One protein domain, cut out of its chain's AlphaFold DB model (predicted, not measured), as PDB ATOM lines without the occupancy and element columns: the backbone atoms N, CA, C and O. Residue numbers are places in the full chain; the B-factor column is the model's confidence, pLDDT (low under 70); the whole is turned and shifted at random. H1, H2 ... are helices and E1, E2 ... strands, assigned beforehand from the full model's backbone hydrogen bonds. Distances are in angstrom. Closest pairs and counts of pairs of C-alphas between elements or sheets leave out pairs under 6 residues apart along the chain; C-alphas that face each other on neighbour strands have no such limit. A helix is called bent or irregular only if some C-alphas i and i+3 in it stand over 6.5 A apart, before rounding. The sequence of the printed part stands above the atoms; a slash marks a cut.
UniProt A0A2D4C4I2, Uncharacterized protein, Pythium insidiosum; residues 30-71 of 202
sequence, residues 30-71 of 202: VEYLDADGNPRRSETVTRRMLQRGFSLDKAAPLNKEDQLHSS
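Overview. This is residues 30 to 71 of the 202 residues of an uncharacterized protein of Pythium insidiosum (UniProt A0A2D4C4I2). A small, sharply bent two-stranded hairpin, E1 and E2, has a short helix, H1, at the end of E2, and a long loop that folds back so that residues 60 to 61 pair with E1 on the side away from E2; the loop leads into a second short helix, H2, near E1. H1 and H2 lie toward opposite ends of the longest axis, with the strands between them. The printed part has 42 residues with two named strands and two named helices, in the order E1, E2, H1, H2; the one sheet has the order E1 - E2 and is antiparallel, and the class is mixed, helices and strands. The whole is compact, with a radius of gyration of the C-alphas of 10.0 A, and rounded, spanning 27 by 19 by 15 A.

Arrangement. E1, residues 30 to 33, and E2, residues 39 to 46, form a hairpin of antiparallel neighbours, with 141 degrees between their directions. N 32 and O 40 are within hydrogen-bond range at 2.9 A, and N 42 and O 30 at 2.8 A. E2 bends by 93 degrees at residue 43. Beyond the bend, the C-alphas of Val 30 and Thr 46 face each other at 5.2 A, and N 30 and O 45 are 3.3 A apart. H1, residues 47 to 51, follows E2 with no residue between them; the closest C-alphas of E1 and H1 are those of Val 30 and Arg 47, 5.1 A apart. Residues 60 to 61 form a short antiparallel pairing with residues 32 to 33 of E1. H2, residues 64 to 68, is near E1, with 5 pairs of C-alphas within 10 A and no pair within 8 A. H2 is apart from E2 and from H1. In H1 and H2 every O i to N i+4 pair is within hydrogen-bond range.

Along the chain. E1 runs from Val 30, C-alpha at (-17.415, 3.834, -13.108), to Leu 33, 10.2 A from first to last C-alpha. E2 runs from Pro 39 to Thr 46, 15.3 A, and its last C-alpha is at (-19.201, 0.593, -9.470). H1, Arg 47 to Gln 51, and H2, Lys 64 to Leu 68, each measure 6.5 A; C-alpha 68 is at (-8.178, 4.594, -24.340).

Size, cuts and confidence. The two C-alphas farthest apart are those of Arg 52 and His 69, at 26.8 A. The printed part has no cut. The links from E1 to E2 and from E2 to H1 are tight; the link from H1 to H2, residues 52 to 63, is long. The mean pLDDT of the printed part is 74.9, and residues 57 to 59 and 61 to 71 are under 70.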
ATOM      1  N   VAL A  30     -17.005   3.571 -11.728       82.19
ATOM      2  CA  VAL A  30     -17.415   3.834 -13.108       82.19
ATOM      3  C   VAL A  30     -16.815   5.141 -13.563       82.19
ATOM      4  O   VAL A  30     -16.762   6.096 -12.801       82.19
ATOM      5  N   GLU A  31     -16.409   5.195 -14.822       82.62
ATOM      6  CA  GLU A  31     -15.984   6.436 -15.455       82.62
ATOM      7  C   GLU A  31     -17.086   6.899 -16.398       82.62
ATOM      8  O   GLU A  31     -17.696   6.087 -17.102       82.62
ATOM      9  N   TYR A  32     -17.390   8.186 -16.356       81.94
ATOM     10  CA  TYR A  32     -18.523   8.770 -17.049       81.94
ATOM     11  C   TYR A  32     -18.173  10.152 -17.584       81.94
ATOM     12  O   TYR A  32     -17.270  10.814 -17.069       81.94
ATOM     13  N   LEU A  33     -18.894  10.578 -18.616       80.94
ATOM     14  CA  LEU A  33     -18.763  11.919 -19.167       80.94
ATOM     15  C   LEU A  33     -19.752  12.849 -18.463       80.94
ATOM     16  O   LEU A  33     -20.961  12.610 -18.504       80.94
ATOM     17  N   ASP A  34     -19.228  13.854 -17.767       79.12
ATOM     18  CA  ASP A  34     -20.041  14.862 -17.084       79.12
ATOM     19  C   ASP A  34     -20.604  15.889 -18.085       79.12
ATOM     20  O   ASP A  34     -20.166  15.944 -19.236       79.12
ATOM     21  N   ALA A  35     -21.540  16.734 -17.651       79.94
ATOM     22  CA  ALA A  35     -22.175  17.747 -18.506       79.94
ATOM     23  C   ALA A  35     -21.173  18.724 -19.156       79.94
ATOM     24  O   ALA A  35     -21.432  19.243 -20.240       79.94
ATOM     25  N   ASP A  36     -20.011  18.923 -18.528       80.69
ATOM     26  CA  ASP A  36     -18.920  19.768 -19.028       80.69
ATOM     27  C   ASP A  36     -18.064  19.090 -20.119       80.69
ATOM     28  O   ASP A  36     -17.086  19.670 -20.586       80.69
ATOM     29  N   GLY A  37     -18.359  17.838 -20.488       72.88
ATOM     30  CA  GLY A  37     -17.571  17.069 -21.459       72.88
ATOM     31  C   GLY A  37     -16.249  16.522 -20.909       72.88
ATOM     32  O   GLY A  37     -15.418  16.038 -21.673       72.88
ATOM     33  N   ASN A  38     -16.047  16.569 -19.587       80.44
ATOM     34  CA  ASN A  38     -14.855  16.031 -18.934       80.44
ATOM     35  C   ASN A  38     -15.111  14.624 -18.361       80.44
ATOM     36  O   ASN A  38     -16.132  14.415 -17.695       80.44
ATOM     37  N   PRO A  39     -14.193  13.659 -18.564       80.62
ATOM     38  CA  PRO A  39     -14.312  12.331 -17.976       80.62
ATOM     39  C   PRO A  39     -14.063  12.387 -16.461       80.62
ATOM     40  O   PRO A  39     -13.033  12.885 -16.001       80.62
ATOM     41  N   ARG A  40     -14.999  11.857 -15.670       81.69
ATOM     42  CA  ARG A  40     -14.914  11.758 -14.202       81.69
ATOM     43  C   ARG A  40     -15.144  10.325 -13.738       81.69
ATOM     44  O   ARG A  40     -15.701   9.505 -14.461       81.69
ATOM     45  N   ARG A  41     -14.733  10.026 -12.502       83.94
ATOM     46  CA  ARG A  41     -14.968   8.731 -11.845       83.94
ATOM     47  C   ARG A  41     -16.071   8.890 -10.804       83.94
ATOM     48  O   ARG A  41     -16.046   9.837 -10.025       83.94
ATOM     49  N   SER A  42     -17.026   7.972 -10.776       82.75
ATOM     50  CA  SER A  42     -18.091   7.959  -9.780       82.75
ATOM     51  C   SER A  42     -17.537   7.636  -8.398       82.75
ATOM     52  O   SER A  42     -16.745   6.718  -8.216       82.75
ATOM     53  N   GLU A  43     -18.005   8.345  -7.380       82.19
ATOM     54  CA  GLU A  43     -17.622   8.046  -5.997       82.19
ATOM     55  C   GLU A  43     -18.433   6.873  -5.430       82.19
ATOM     56  O   GLU A  43     -17.943   6.087  -4.619       82.19
ATOM     57  N   THR A  44     -19.667   6.689  -5.904       82.56
ATOM     58  CA  THR A  44     -20.646   5.747  -5.343       82.56
ATOM     59  C   THR A  44     -20.797   4.487  -6.195       82.56
ATOM     60  O   THR A  44     -20.544   3.384  -5.710       82.56
ATOM     61  N   VAL A  45     -21.128   4.641  -7.477       83.88
ATOM     62  CA  VAL A  45     -21.469   3.535  -8.390       83.88
ATOM     63  C   VAL A  45     -20.218   2.780  -8.866       83.88
ATOM     64  O   VAL A  45     -19.228   3.395  -9.253       83.88
ATOM     65  N   THR A  46     -20.246   1.446  -8.861       84.62
ATOM     66  CA  THR A  46     -19.201   0.593  -9.470       84.62
ATOM     67  C   THR A  46     -19.659   0.006 -10.804       84.62
ATOM     68  O   THR A  46     -20.851  -0.008 -11.120       84.62
ATOM     69  N   ARG A  47     -18.728  -0.501 -11.620       79.19
ATOM     70  CA  ARG A  47     -19.045  -1.045 -12.955       79.19
ATOM     71  C   ARG A  47     -20.015  -2.235 -12.880       79.19
ATOM     72  O   ARG A  47     -20.876  -2.394 -13.743       79.19
ATOM     73  N   ARG A  48     -19.955  -3.015 -11.798       81.62
ATOM     74  CA  ARG A  48     -20.902  -4.089 -11.467       81.62
ATOM     75  C   ARG A  48     -22.288  -3.551 -11.117       81.62
ATOM     76  O   ARG A  48     -23.276  -4.203 -11.441       81.62
ATOM     77  N   MET A  49     -22.380  -2.390 -10.468       83.75
ATOM     78  CA  MET A  49     -23.666  -1.746 -10.191       83.75
ATOM     79  C   MET A  49     -24.327  -1.274 -11.490       83.75
ATOM     80  O   MET A  49     -25.500  -1.570 -11.687       83.75
ATOM     81  N   LEU A  50     -23.580  -0.670 -12.424       80.44
ATOM     82  CA  LEU A  50     -24.127  -0.332 -13.750       80.44
ATOM     83  C   LEU A  50     -24.685  -1.560 -14.483       80.44
ATOM     84  O   LEU A  50     -25.800  -1.521 -14.990       80.44
ATOM     85  N   GLN A  51     -23.949  -2.679 -14.500       80.38
ATOM     86  CA  GLN A  51     -24.428  -3.921 -15.133       80.38
ATOM     87  C   GLN A  51     -25.696  -4.485 -14.480       80.38
ATOM     88  O   GLN A  51     -26.464  -5.187 -15.129       80.38
ATOM     89  N   ARG A  52     -25.910  -4.190 -13.195       83.19
ATOM     90  CA  ARG A  52     -27.111  -4.573 -12.441       83.19
ATOM     91  C   ARG A  52     -28.257  -3.563 -12.578       83.19
ATOM     92  O   ARG A  52     -29.279  -3.752 -11.929       83.19
ATOM     93  N   GLY A  53     -28.102  -2.524 -13.401       78.94
ATOM     94  CA  GLY A  53     -29.151  -1.548 -13.702       78.94
ATOM     95  C   GLY A  53     -29.156  -0.298 -12.821       78.94
ATOM     96  O   GLY A  53     -30.122   0.455 -12.863       78.94
ATOM     97  N   PHE A  54     -28.106  -0.047 -12.032       81.62
ATOM     98  CA  PHE A  54     -27.958   1.250 -11.364       81.62
ATOM     99  C   PHE A  54     -27.611   2.321 -12.403       81.62
ATOM    100  O   PHE A  54     -26.781   2.072 -13.273       81.62
ATOM    101  N   SER A  55     -28.217   3.504 -12.310       77.81
ATOM    102  CA  SER A  55     -27.955   4.644 -13.196       77.81
ATOM    103  C   SER A  55     -27.054   5.686 -12.531       77.81
ATOM    104  O   SER A  55     -26.977   5.778 -11.307       77.81
ATOM    105  N   LEU A  56     -26.373   6.483 -13.353       78.06
ATOM    106  CA  LEU A  56     -25.751   7.739 -12.938       78.06
ATOM    107  C   LEU A  56     -26.683   8.873 -13.370       78.06
ATOM    108  O   LEU A  56     -27.009   8.973 -14.548       78.06
ATOM    109  N   ASP A  57     -27.115   9.713 -12.431       69.31
ATOM    110  CA  ASP A  57     -28.200  10.682 -12.661       69.31
ATOM    111  C   ASP A  57     -27.895  11.748 -13.727       69.31
ATOM    112  O   ASP A  57     -28.814  12.390 -14.233       69.31
ATOM    113  N   LYS A  58     -26.617  11.984 -14.057       63.06
ATOM    114  CA  LYS A  58     -26.190  13.105 -14.915       63.06
ATOM    115  C   LYS A  58     -25.042  12.764 -15.857       63.06
ATOM    116  O   LYS A  58     -24.194  13.612 -16.114       63.06
ATOM    117  N   ALA A  59     -24.969  11.526 -16.335       66.75
ATOM    118  CA  ALA A  59     -23.819  11.141 -17.133       66.75
ATOM    119  C   ALA A  59     -24.075  10.051 -18.163       66.75
ATOM    120  O   ALA A  59     -24.722   9.043 -17.879       66.75
ATOM    121  N   ALA A  60     -23.467  10.227 -19.337       72.06
ATOM    122  CA  ALA A  60     -23.324   9.159 -20.309       72.06
ATOM    123  C   ALA A  60     -22.173   8.232 -19.867       72.06
ATOM    124  O   ALA A  60     -21.097   8.723 -19.497       72.06
ATOM    125  N   PRO A  61     -22.368   6.900 -19.870       66.69
ATOM    126  CA  PRO A  61     -21.277   5.972 -19.610       66.69
ATOM    127  C   PRO A  61     -20.207   6.141 -20.693       66.69
ATOM    128  O   PRO A  61     -20.516   6.127 -21.881       66.69
ATOM    129  N   LEU A  62     -18.954   6.310 -20.271       67.25
ATOM    130  CA  LEU A  62     -17.838   6.522 -21.186       67.25
ATOM    131  C   LEU A  62     -17.530   5.204 -21.919       67.25
ATOM    132  O   LEU A  62     -17.346   4.168 -21.262       67.25
ATOM    133  N   ASN A  63     -17.490   5.215 -23.255       67.50
ATOM    134  CA  ASN A  63     -17.187   4.008 -24.025       67.50
ATOM    135  C   ASN A  63     -15.727   3.579 -23.806       67.50
ATOM    136  O   ASN A  63     -14.874   4.352 -23.374       67.50
ATOM    137  N   LYS A  64     -15.419   2.306 -24.092       62.84
ATOM    138  CA  LYS A  64     -14.044   1.784 -23.954       62.84
ATOM    139  C   LYS A  64     -13.048   2.516 -24.859       62.84
ATOM    140  O   LYS A  64     -11.889   2.640 -24.491       62.84
ATOM    141  N   GLU A  65     -13.510   2.988 -26.012       61.25
ATOM    142  CA  GLU A  65     -12.722   3.770 -26.968       61.25
ATOM    143  C   GLU A  65     -12.374   5.153 -26.404       61.25
ATOM    144  O   GLU A  65     -11.213   5.551 -26.412       61.25
ATOM    145  N   ASP A  66     -13.336   5.813 -25.760       61.84
ATOM    146  CA  ASP A  66     -13.125   7.101 -25.090       61.84
ATOM    147  C   ASP A  66     -12.177   6.988 -23.875       61.84
ATOM    148  O   ASP A  66     -11.466   7.933 -23.535       61.84
ATOM    149  N   GLN A  67     -12.126   5.814 -23.225       61.97
ATOM    150  CA  GLN A  67     -11.203   5.516 -22.116       61.97
ATOM    151  C   GLN A  67      -9.756   5.262 -22.579       61.97
ATOM    152  O   GLN A  67      -8.826   5.419 -21.786       61.97
ATOM    153  N   LEU A  68      -9.530   4.877 -23.841       58.03
ATOM    154  CA  LEU A  68      -8.178   4.594 -24.340       58.03
ATOM    155  C   LEU A  68      -7.322   5.865 -24.374       58.03
ATOM    156  O   LEU A  68      -6.172   5.834 -23.945       58.03
ATOM    157  N   HIS A  69      -7.899   6.997 -24.777       55.78
ATOM    158  CA  HIS A  69      -7.192   8.279 -24.901       55.78
ATOM    159  C   HIS A  69      -6.992   9.030 -23.569       55.78
ATOM    160  O   HIS A  69      -6.210   9.983 -23.493       55.78
ATOM    161  N   SER A  70      -7.683   8.617 -22.503       57.31
ATOM    162  CA  SER A  70      -7.542   9.196 -21.160       57.31
ATOM    163  C   SER A  70      -6.640   8.377 -20.235       57.31
ATOM    164  O   SER A  70      -6.234   8.884 -19.187       57.31
ATOM    165  N   SER A  71      -6.307   7.137 -20.610       64.38
ATOM    166  CA  SER A  71      -5.447   6.273 -19.803       64.38
ATOM    167  C   SER A  71      -4.018   6.825 -19.715       64.38
ATOM    168  O   SER A  71      -3.447   7.285 -20.708       64.38
TER     169      SER A  71